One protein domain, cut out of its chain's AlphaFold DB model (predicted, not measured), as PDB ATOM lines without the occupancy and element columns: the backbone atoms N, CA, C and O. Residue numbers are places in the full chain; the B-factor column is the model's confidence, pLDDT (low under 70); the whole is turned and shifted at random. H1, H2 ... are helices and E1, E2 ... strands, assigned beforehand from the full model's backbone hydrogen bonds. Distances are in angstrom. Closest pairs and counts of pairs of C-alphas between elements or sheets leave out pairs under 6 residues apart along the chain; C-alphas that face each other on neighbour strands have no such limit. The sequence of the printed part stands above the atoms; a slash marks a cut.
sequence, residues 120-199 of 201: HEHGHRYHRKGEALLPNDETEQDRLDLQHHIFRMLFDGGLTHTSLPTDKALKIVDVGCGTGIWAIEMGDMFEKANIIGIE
ATOM      1  N   HIS A 120       8.225  32.807 -18.690       80.62
ATOM      2  CA  HIS A 120       8.931  33.397 -17.551       80.62
ATOM      3  C   HIS A 120       8.905  34.922 -17.679       80.62
ATOM      4  O   HIS A 120       9.480  35.469 -18.620       80.62
ATOM      5  N   GLU A 121       8.259  35.605 -16.736       81.00
ATOM      6  CA  GLU A 121       8.082  37.062 -16.736       81.00
ATOM      7  C   GLU A 121       8.320  37.623 -15.333       81.00
ATOM      8  O   GLU A 121       7.915  37.026 -14.342       81.00
ATOM      9  N   HIS A 122       9.012  38.761 -15.232       82.25
ATOM     10  CA  HIS A 122       9.336  39.430 -13.958       82.25
ATOM     11  C   HIS A 122      10.063  38.560 -12.903       82.25
ATOM     12  O   HIS A 122      10.136  38.936 -11.739       82.25
ATOM     13  N   GLY A 123      10.647  37.426 -13.313       81.75
ATOM     14  CA  GLY A 123      11.277  36.429 -12.433       81.75
ATOM     15  C   GLY A 123      10.366  35.254 -12.054       81.75
ATOM     16  O   GLY A 123      10.862  34.243 -11.565       81.75
ATOM     17  N   HIS A 124       9.070  35.356 -12.346       83.94
ATOM     18  CA  HIS A 124       8.045  34.359 -12.056       83.94
ATOM     19  C   HIS A 124       7.777  33.419 -13.239       83.94
ATOM     20  O   HIS A 124       8.030  33.766 -14.398       83.94
ATOM     21  N   ARG A 125       7.241  32.224 -12.958       86.25
ATOM     22  CA  ARG A 125       6.859  31.228 -13.983       86.25
ATOM     23  C   ARG A 125       5.361  31.275 -14.261       86.25
ATOM     24  O   ARG A 125       4.584  31.315 -13.320       86.25
ATOM     25  N   TYR A 126       4.936  31.153 -15.513       81.88
ATOM     26  CA  TYR A 126       3.521  31.133 -15.909       81.88
ATOM     27  C   TYR A 126       3.238  29.986 -16.887       81.88
ATOM     28  O   TYR A 126       4.115  29.570 -17.654       81.88
ATOM     29  N   HIS A 127       2.003  29.472 -16.897       79.06
ATOM     30  CA  HIS A 127       1.582  28.554 -17.956       79.06
ATOM     31  C   HIS A 127       1.463  29.296 -19.295       79.06
ATOM     32  O   HIS A 127       1.119  30.471 -19.350       79.06
ATOM     33  N   ARG A 128       1.777  28.602 -20.395       67.38
ATOM     34  CA  ARG A 128       1.889  29.211 -21.733       67.38
ATOM     35  C   ARG A 128       0.567  29.354 -22.491       67.38
ATOM     36  O   ARG A 128       0.530  30.022 -23.522       67.38
ATOM     37  N   LYS A 129      -0.530  28.796 -21.972       64.06
ATOM     38  CA  LYS A 129      -1.856  29.339 -22.283       64.06
ATOM     39  C   LYS A 129      -1.934  30.715 -21.622       64.06
ATOM     40  O   LYS A 129      -1.910  30.791 -20.397       64.06
ATOM     41  N   GLY A 130      -1.985  31.780 -22.424       56.41
ATOM     42  CA  GLY A 130      -1.886  33.187 -21.992       56.41
ATOM     43  C   GLY A 130      -3.083  33.726 -21.195       56.41
ATOM     44  O   GLY A 130      -3.413  34.900 -21.306       56.41
ATOM     45  N   GLU A 131      -3.741  32.859 -20.432       64.19
ATOM     46  CA  GLU A 131      -4.933  33.100 -19.614       64.19
ATOM     47  C   GLU A 131      -4.599  32.993 -18.108       64.19
ATOM     48  O   GLU A 131      -5.372  33.435 -17.259       64.19
ATOM     49  N   ALA A 132      -3.430  32.436 -17.757       68.06
ATOM     50  CA  ALA A 132      -2.976  32.235 -16.381       68.06
ATOM     51  C   ALA A 132      -2.534  33.559 -15.717       68.06
ATOM     52  O   ALA A 132      -1.363  33.931 -15.754       68.06
ATOM     53  N   LEU A 133      -3.484  34.262 -15.087       75.62
ATOM     54  CA  LEU A 133      -3.298  35.614 -14.527       75.62
ATOM     55  C   LEU A 133      -2.267  35.732 -13.386       75.62
ATOM     56  O   LEU A 133      -1.755  36.825 -13.150       75.62
ATOM     57  N   LEU A 134      -1.976  34.646 -12.663       84.50
ATOM     58  CA  LEU A 134      -0.978  34.598 -11.582       84.50
ATOM     59  C   LEU A 134      -0.004  33.424 -11.820       84.50
ATOM     60  O   LEU A 134      -0.384  32.443 -12.473       84.50
ATOM     61  N   PRO A 135       1.227  33.480 -11.280       83.75
ATOM     62  CA  PRO A 135       2.285  32.530 -11.621       83.75
ATOM     63  C   PRO A 135       2.081  31.108 -11.070       83.75
ATOM     64  O   PRO A 135       1.081  30.804 -10.428       83.75
ATOM     65  N   ASN A 136       3.018  30.213 -11.379       84.62
ATOM     66  CA  ASN A 136       3.091  28.809 -10.972       84.62
ATOM     67  C   ASN A 136       4.543  28.471 -10.567       84.62
ATOM     68  O   ASN A 136       5.252  27.659 -11.182       84.62
ATOM     69  N   ASP A 137       5.020  29.188  -9.555       88.69
ATOM     70  CA  ASP A 137       6.309  28.983  -8.899       88.69
ATOM     71  C   ASP A 137       6.144  28.814  -7.384       88.69
ATOM     72  O   ASP A 137       5.050  28.978  -6.844       88.69
ATOM     73  N   GLU A 138       7.230  28.420  -6.720       90.44
ATOM     74  CA  GLU A 138       7.252  28.092  -5.288       90.44
ATOM     75  C   GLU A 138       6.774  29.279  -4.428       90.44
ATOM     76  O   GLU A 138       6.024  29.076  -3.480       90.44
ATOM     77  N   THR A 139       7.060  30.523  -4.834       92.06
ATOM     78  CA  THR A 139       6.590  31.748  -4.154       92.06
ATOM     79  C   THR A 139       5.064  31.871  -4.121       92.06
ATOM     80  O   THR A 139       4.493  32.346  -3.141       92.06
ATOM     81  N   GLU A 140       4.383  31.479  -5.201       92.06
ATOM     82  CA  GLU A 140       2.916  31.499  -5.270       92.06
ATOM     83  C   GLU A 140       2.304  30.316  -4.508       92.06
ATOM     84  O   GLU A 140       1.214  30.450  -3.955       92.06
ATOM     85  N   GLN A 141       3.014  29.186  -4.417       93.19
ATOM     86  CA  GLN A 141       2.614  28.053  -3.577       93.19
ATOM     87  C   GLN A 141       2.706  28.425  -2.087       93.19
ATOM     88  O   GLN A 141       1.705  28.312  -1.383       93.19
ATOM     89  N   ASP A 142       3.816  29.030  -1.643       95.81
ATOM     90  CA  ASP A 142       3.957  29.616  -0.298       95.81
ATOM     91  C   ASP A 142       2.835  30.631   0.009       95.81
ATOM     92  O   ASP A 142       2.294  30.679   1.118       95.81
ATOM     93  N   ARG A 143       2.444  31.449  -0.982       96.06
ATOM     94  CA  ARG A 143       1.360  32.436  -0.842       96.06
ATOM     95  C   ARG A 143      -0.023  31.783  -0.709       96.06
ATOM     96  O   ARG A 143      -0.873  32.322   0.006       96.06
ATOM     97  N   LEU A 144      -0.271  30.665  -1.393       95.88
ATOM     98  CA  LEU A 144      -1.505  29.879  -1.277       95.88
ATOM     99  C   LEU A 144      -1.578  29.156   0.076       95.88
ATOM    100  O   LEU A 144      -2.612  29.211   0.741       95.88
ATOM    101  N   ASP A 145      -0.473  28.581   0.540       97.06
ATOM    102  CA  ASP A 145      -0.407  27.875   1.823       97.06
ATOM    103  C   ASP A 145      -0.541  28.845   3.012       97.06
ATOM    104  O   ASP A 145      -1.273  28.574   3.971       97.06
ATOM    105  N   LEU A 146       0.055  30.041   2.919       97.75
ATOM    106  CA  LEU A 146      -0.191  31.138   3.862       97.75
ATOM    107  C   LEU A 146      -1.665  31.580   3.857       97.75
ATOM    108  O   LEU A 146      -2.231  31.852   4.916       97.75
ATOM    109  N   GLN A 147      -2.306  31.640   2.686       97.19
ATOM    110  CA  GLN A 147      -3.723  31.987   2.568       97.19
ATOM    111  C   GLN A 147      -4.624  30.927   3.228       97.19
ATOM    112  O   GLN A 147      -5.546  31.291   3.960       97.19
ATOM    113  N   HIS A 148      -4.324  29.635   3.055       97.50
ATOM    114  CA  HIS A 148      -4.997  28.544   3.773       97.50
ATOM    115  C   HIS A 148      -4.808  28.658   5.291       97.50
ATOM    116  O   HIS A 148      -5.781  28.606   6.043       97.50
ATOM    117  N   HIS A 149      -3.581  28.910   5.757       97.62
ATOM    118  CA  HIS A 149      -3.297  29.108   7.180       97.62
ATOM    119  C   HIS A 149      -4.085  30.287   7.782       97.62
ATOM    120  O   HIS A 149      -4.631  30.175   8.883       97.62
ATOM    121  N   ILE A 150      -4.219  31.397   7.045       98.00
ATOM    122  CA  ILE A 150      -5.054  32.540   7.442       98.00
ATOM    123  C   ILE A 150      -6.530  32.135   7.551       98.00
ATOM    124  O   ILE A 150      -7.165  32.463   8.554       98.00
ATOM    125  N   PHE A 151      -7.081  31.384   6.591       96.62
ATOM    126  CA  PHE A 151      -8.462  30.899   6.695       96.62
ATOM    127  C   PHE A 151      -8.671  29.949   7.879       96.62
ATOM    128  O   PHE A 151      -9.672  30.082   8.582       96.62
ATOM    129  N   ARG A 152      -7.708  29.068   8.182       96.75
ATOM    130  CA  ARG A 152      -7.776  28.233   9.392       96.75
ATOM    131  C   ARG A 152      -7.771  29.065  10.672       96.75
ATOM    132  O   ARG A 152      -8.534  28.750  11.578       96.75
ATOM    133  N   MET A 153      -6.999  30.152  10.752       97.06
ATOM    134  CA  MET A 153      -7.082  31.083  11.891       97.06
ATOM    135  C   MET A 153      -8.445  31.791  11.983       97.06
ATOM    136  O   MET A 153      -8.947  31.983  13.086       97.06
ATOM    137  N   LEU A 154      -9.063  32.146  10.852       97.00
ATOM    138  CA  LEU A 154     -10.398  32.766  10.810       97.00
ATOM    139  C   LEU A 154     -11.543  31.810  11.196       97.00
ATOM    140  O   LEU A 154     -12.628  32.283  11.532       97.00
ATOM    141  N   PHE A 155     -11.323  30.494  11.142       95.88
ATOM    142  CA  PHE A 155     -12.306  29.459  11.486       95.88
ATOM    143  C   PHE A 155     -11.949  28.697  12.779       95.88
ATOM    144  O   PHE A 155     -12.277  27.518  12.904       95.88
ATOM    145  N   ASP A 156     -11.245  29.338  13.722       95.94
ATOM    146  CA  ASP A 156     -10.830  28.762  15.018       95.94
ATOM    147  C   ASP A 156     -10.061  27.421  14.894       95.94
ATOM    148  O   ASP A 156     -10.170  26.515  15.721       95.94
ATOM    149  N   GLY A 157      -9.270  27.282  13.826       95.31
ATOM    150  CA  GLY A 157      -8.519  26.080  13.452       95.31
ATOM    151  C   GLY A 157      -9.251  25.140  12.483       95.31
ATOM    152  O   GLY A 157      -8.633  24.200  11.976       95.31
ATOM    153  N   GLY A 158     -10.534  25.378  12.206       95.94
ATOM    154  CA  GLY A 158     -11.362  24.596  11.288       95.94
ATOM    155  C   GLY A 158     -11.088  24.852   9.800       95.94
ATOM    156  O   GLY A 158     -10.326  25.737   9.421       95.94
ATOM    157  N   LEU A 159     -11.741  24.055   8.948       95.81
ATOM    158  CA  LEU A 159     -11.659  24.137   7.478       95.81
ATOM    159  C   LEU A 159     -12.888  24.810   6.848       95.81
ATOM    160  O   LEU A 159     -12.857  25.226   5.693       95.81
ATOM    161  N   THR A 160     -13.985  24.911   7.596       94.19
ATOM    162  CA  THR A 160     -15.244  25.512   7.156       94.19
ATOM    163  C   THR A 160     -16.012  26.043   8.362       94.19
ATOM    164  O   THR A 160     -16.004  25.436   9.430       94.19
ATOM    165  N   HIS A 161     -16.711  27.162   8.180       92.69
ATOM    166  CA  HIS A 161     -17.638  27.718   9.172       92.69
ATOM    167  C   HIS A 161     -18.992  26.961   9.199       92.69
ATOM    168  O   HIS A 161     -19.820  27.165  10.089       92.69
ATOM    169  N   THR A 162     -19.257  26.088   8.225       92.44
ATOM    170  CA  THR A 162     -20.515  25.329   8.128       92.44
ATOM    171  C   THR A 162     -20.355  23.940   8.734       92.44
ATOM    172  O   THR A 162     -19.512  23.167   8.292       92.44
ATOM    173  N   SER A 163     -21.209  23.585   9.698       92.62
ATOM    174  CA  SER A 163     -21.261  22.221  10.239       92.62
ATOM    175  C   SER A 163     -21.744  21.224   9.176       92.62
ATOM    176  O   SER A 163     -22.805  21.416   8.577       92.62
ATOM    177  N   LEU A 164     -20.962  20.166   8.940       94.19
ATOM    178  CA  LEU A 164     -21.215  19.144   7.919       94.19
ATOM    179  C   LEU A 164     -21.623  17.799   8.554       94.19
ATOM    180  O   LEU A 164     -21.140  17.457   9.636       94.19
ATOM    181  N   PRO A 165     -22.492  17.003   7.902       92.94
ATOM    182  CA  PRO A 165     -22.937  15.720   8.438       92.94
ATOM    183  C   PRO A 165     -21.833  14.652   8.355       92.94
ATOM    184  O   PRO A 165     -21.449  14.229   7.269       92.94
ATOM    185  N   THR A 166     -21.372  14.166   9.509       91.69
ATOM    186  CA  THR A 166     -20.329  13.126   9.640       91.69
ATOM    187  C   THR A 166     -20.843  11.691   9.448       91.69
ATOM    188  O   THR A 166     -20.064  10.752   9.273       91.69
ATOM    189  N   ASP A 167     -22.162  11.482   9.465       92.31
ATOM    190  CA  ASP A 167     -22.774  10.162   9.293       92.31
ATOM    191  C   ASP A 167     -22.750   9.682   7.828       92.31
ATOM    192  O   ASP A 167     -22.659   8.476   7.565       92.31
ATOM    193  N   LYS A 168     -22.767  10.629   6.883       92.25
ATOM    194  CA  LYS A 168     -22.978  10.424   5.442       92.25
ATOM    195  C   LYS A 168     -21.687  10.540   4.630       92.25
ATOM    196  O   LYS A 168     -20.722  11.165   5.048       92.25
ATOM    197  N   ALA A 169     -21.703   9.959   3.430       95.06
ATOM    198  CA  ALA A 169     -20.710  10.268   2.408       95.06
ATOM    199  C   ALA A 169     -20.977  11.666   1.833       95.06
ATOM    200  O   ALA A 169     -22.108  11.970   1.443       95.06
ATOM    201  N   LEU A 170     -19.944  12.507   1.783       96.88
ATOM    202  CA  LEU A 170     -20.020  13.847   1.201       96.88
ATOM    203  C   LEU A 170     -19.585  13.799  -0.269       96.88
ATOM    204  O   LEU A 170     -18.741  12.990  -0.651       96.88
ATOM    205  N   LYS A 171     -20.136  14.690  -1.094       97.31
ATOM    206  CA  LYS A 171     -19.606  15.000  -2.427       97.31
ATOM    207  C   LYS A 171     -19.300  16.487  -2.453       97.31
ATOM    208  O   LYS A 171     -20.213  17.291  -2.281       97.31
ATOM    209  N   ILE A 172     -18.027  16.826  -2.598       97.00
ATOM    210  CA  ILE A 172     -17.509  18.191  -2.483       97.00
ATOM    211  C   ILE A 172     -16.790  18.535  -3.785       97.00
ATOM    212  O   ILE A 172     -16.096  17.692  -4.352       97.00
ATOM    213  N   VAL A 173     -16.962  19.769  -4.251       97.50
ATOM    214  CA  VAL A 173     -16.149  20.349  -5.321       97.50
ATOM    215  C   VAL A 173     -15.375  21.506  -4.704       97.50
ATOM    216  O   VAL A 173     -15.986  22.397  -4.115       97.50
ATOM    217  N   ASP A 174     -14.054  21.453  -4.807       96.31
ATOM    218  CA  ASP A 174     -13.134  22.504  -4.381       96.31
ATOM    219  C   ASP A 174     -12.729  23.310  -5.624       96.31
ATOM    220  O   ASP A 174     -12.346  22.725  -6.638       96.31
ATOM    221  N   VAL A 175     -12.906  24.633  -5.602       95.31
ATOM    222  CA  VAL A 175     -12.870  25.493  -6.799       95.31
ATOM    223  C   VAL A 175     -11.806  26.568  -6.630       95.31
ATOM    224  O   VAL A 175     -11.934  27.439  -5.773       95.31
ATOM    225  N   GLY A 176     -10.779  26.521  -7.481       91.94
ATOM    226  CA  GLY A 176      -9.516  27.218  -7.241       91.94
ATOM    227  C   GLY A 176      -8.691  26.494  -6.177       91.94
ATOM    228  O   GLY A 176      -8.179  27.134  -5.260       91.94
ATOM    229  N   CYS A 177      -8.620  25.157  -6.257       93.19
ATOM    230  CA  CYS A 177      -8.036  24.317  -5.207       93.19
ATOM    231  C   CYS A 177      -6.530  24.562  -4.972       93.19
ATOM    232  O   CYS A 177      -6.005  24.146  -3.939       93.19
ATOM    233  N   GLY A 178      -5.823  25.240  -5.888       93.25
ATOM    234  CA  GLY A 178      -4.454  25.715  -5.664       93.25
ATOM    235  C   GLY A 178      -3.465  24.590  -5.341       93.25
ATOM    236  O   GLY A 178      -3.257  23.688  -6.148       93.25
ATOM    237  N   THR A 179      -2.846  24.640  -4.156       94.25
ATOM    238  CA  THR A 179      -1.929  23.600  -3.645       94.25
ATOM    239  C   THR A 179      -2.646  22.337  -3.146       94.25
ATOM    240  O   THR A 179      -1.999  21.334  -2.855       94.25
ATOM    241  N   GLY A 180      -3.981  22.351  -3.064       96.06
ATOM    242  CA  GLY A 180      -4.814  21.206  -2.694       96.06
ATOM    243  C   GLY A 180      -4.904  20.920  -1.191       96.06
ATOM    244  O   GLY A 180      -5.628  20.002  -0.805       96.06
ATOM    245  N   ILE A 181      -4.224  21.691  -0.329       97.50
ATOM    246  CA  ILE A 181      -4.179  21.433   1.124       97.50
ATOM    247  C   ILE A 181      -5.583  21.393   1.742       97.50
ATOM    248  O   ILE A 181      -5.861  20.500   2.541       97.50
ATOM    249  N   TRP A 182      -6.493  22.290   1.346       97.38
ATOM    250  CA  TRP A 182      -7.865  22.285   1.868       97.38
ATOM    251  C   TRP A 182      -8.597  20.969   1.569       97.38
ATOM    252  O   TRP A 182      -9.179  20.373   2.476       97.38
ATOM    253  N   ALA A 183      -8.513  20.474   0.330       97.38
ATOM    254  CA  ALA A 183      -9.096  19.195  -0.066       97.38
ATOM    255  C   ALA A 183      -8.459  18.001   0.670       97.38
ATOM    256  O   ALA A 183      -9.177  17.077   1.050       97.38
ATOM    257  N   ILE A 184      -7.144  18.031   0.912       97.19
ATOM    258  CA  ILE A 184      -6.428  16.988   1.665       97.19
ATOM    259  C   ILE A 184      -6.904  16.958   3.124       97.19
ATOM    260  O   ILE A 184      -7.401  15.930   3.582       97.19
ATOM    261  N   GLU A 185      -6.851  18.090   3.835       97.31
ATOM    262  CA  GLU A 185      -7.257  18.152   5.247       97.31
ATOM    263  C   GLU A 185      -8.766  17.881   5.436       97.31
ATOM    264  O   GLU A 185      -9.184  17.348   6.465       97.31
ATOM    265  N   MET A 186      -9.598  18.193   4.434       96.69
ATOM    266  CA  MET A 186     -11.015  17.808   4.409       96.69
ATOM    267  C   MET A 186     -11.220  16.304   4.187       96.69
ATOM    268  O   MET A 186     -12.162  15.741   4.746       96.69
ATOM    269  N   GLY A 187     -10.366  15.651   3.396       95.62
ATOM    270  CA  GLY A 187     -10.368  14.197   3.219       95.62
ATOM    271  C   GLY A 187      -9.998  13.467   4.510       95.62
ATOM    272  O   GLY A 187     -10.718  12.560   4.927       95.62
ATOM    273  N   ASP A 188      -8.950  13.934   5.195       94.94
ATOM    274  CA  ASP A 188      -8.527  13.417   6.504       94.94
ATOM    275  C   ASP A 188      -9.608  13.612   7.587       94.94
ATOM    276  O   ASP A 188      -9.798  12.756   8.451       94.94
ATOM    277  N   MET A 189     -10.351  14.727   7.545       94.50
ATOM    278  CA  MET A 189     -11.435  15.011   8.495       94.50
ATOM    279  C   MET A 189     -12.727  14.224   8.205       94.50
ATOM    280  O   MET A 189     -13.507  13.959   9.124       94.50
ATOM    281  N   PHE A 190     -12.973  13.847   6.947       95.19
ATOM    282  CA  PHE A 190     -14.188  13.158   6.512       95.19
ATOM    283  C   PHE A 190     -13.849  11.955   5.618       95.19
ATOM    284  O   PHE A 190     -14.027  12.018   4.405       95.19
ATOM    285  N   GLU A 191     -13.489  10.813   6.220       92.62
ATOM    286  CA  GLU A 191     -13.108   9.544   5.547       92.62
ATOM    287  C   GLU A 191     -14.042   9.073   4.403       92.62
ATOM    288  O   GLU A 191     -13.658   8.263   3.561       92.62
ATOM    289  N   LYS A 192     -15.304   9.524   4.395       94.19
ATOM    290  CA  LYS A 192     -16.340   9.174   3.405       94.19
ATOM    291  C   LYS A 192     -16.589  10.275   2.363       94.19
ATOM    292  O   LYS A 192     -17.570  10.193   1.620       94.19
ATOM    293  N   ALA A 193     -15.803  11.348   2.352       96.25
ATOM    294  CA  ALA A 193     -15.940  12.437   1.396       96.25
ATOM    295  C   ALA A 193     -15.272  12.076   0.064       96.25
ATOM    296  O   ALA A 193     -14.113  11.680   0.016       96.25
ATOM    297  N   ASN A 194     -15.997  12.270  -1.035       97.19
ATOM    298  CA  ASN A 194     -15.414  12.333  -2.367       97.19
ATOM    299  C   ASN A 194     -15.244  13.807  -2.747       97.19
ATOM    300  O   ASN A 194     -16.244  14.511  -2.934       97.19
ATOM    301  N   ILE A 195     -13.997  14.260  -2.841       97.75
ATOM    302  CA  ILE A 195     -13.630  15.660  -3.075       97.75
ATOM    303  C   ILE A 195     -13.011  15.772  -4.469       97.75
ATOM    304  O   ILE A 195     -12.089  15.033  -4.802       97.75
ATOM    305  N   ILE A 196     -13.541  16.676  -5.292       97.62
ATOM    306  CA  ILE A 196     -13.058  16.944  -6.650       97.62
ATOM    307  C   ILE A 196     -12.474  18.355  -6.666       97.62
ATOM    308  O   ILE A 196     -13.222  19.326  -6.579       97.62
ATOM    309  N   GLY A 197     -11.149  18.463  -6.768       95.62
ATOM    310  CA  GLY A 197     -10.474  19.739  -7.007       95.62
ATOM    311  C   GLY A 197     -10.617  20.179  -8.464       95.62
ATOM    312  O   GLY A 197     -10.476  19.364  -9.377       95.62
ATOM    313  N   ILE A 198     -10.901  21.461  -8.673       93.44
ATOM    314  CA  ILE A 198     -10.936  22.124  -9.977       93.44
ATOM    315  C   ILE A 198     -10.049  23.369  -9.896       93.44
ATOM    316  O   ILE A 198     -10.256  24.241  -9.056       93.44
ATOM    317  N   GLU A 199      -9.090  23.461 -10.811       86.69
ATOM    318  CA  GLU A 199      -8.155  24.576 -10.980       86.69
ATOM    319  C   GLU A 199      -8.174  25.012 -12.455       86.69
ATOM    320  O   GLU A 199      -8.531  24.214 -13.326       86.69
TER     321      GLU A 199
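What this domain is: This is residues 120 to 199 of the 201 residues of an uncharacterized protein of Pseudogymnoascus sp. VKM F-3775 (UniProt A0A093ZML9). A small two-strand parallel sheet, E2 beside E3, with H2 packed over one face, makes a small body; the long helix H1 slants away from it toward E1, which lies far off at the other end. A long unnamed stretch, residues 155 to 170, leads from H1 back to E2. The printed part has 80 residues, with two named helices and three named strands in the order E1, H1, E2, H2, E3; the class is mixed, helices and strands, with 39 residues, under half, in named elements. It is loose, with a radius of gyration of the C-alphas of 15.1 A, and elongated, spanning 48 by 26 by 16 A.

Where its parts are: E2 is residues 171 to 175 and E3 residues 194 to 198, each 13.2 A long; C-alpha 198 is at (-10.936, 22.124, -9.977). H2 is residues 181 to 189, 12.2 A. H1 is residues 138 to 154, 24.3 A, from (7.252, 28.092, -5.288). E1 is residues 124 to 126, 6.8 A, from (8.045, 34.359, -12.056).

How they stand to each other: E2 and E3 are parallel neighbours at 18 degrees; N 172 and O 194 are 2.9 A apart and N 198 and O 174 2.8 A, within hydrogen-bond range. E2, H2 and E3 form a strand-helix-strand unit, two parallel neighbour strands with a helix between, and its crossover is right-handed. The closest C-alphas of H2 and E3 are those of Ala 183 and Ile 195, 6.5 A apart. H1, with residues 145 to 148 alone, only just touches H2, with 3 pairs of C-alphas within 8 A; the closest are those of His 148 and Trp 182, 7.1 A. Their lines stand at a steep tilt of 47 degrees, the same way. E1 pairs with no named strand, and E1 and H1 are near each other. In H1 and H2 every O i to N i+4 pair is within hydrogen-bond range.

The domain as a whole: The C-alphas farthest apart are those of His 122 and Asp 167, 49.3 A. The printed part has no cut. The links E1 to H1 and H1 to E2 are long. Mean pLDDT of the printed part is 91.2; residues 128 to 132 are under 70.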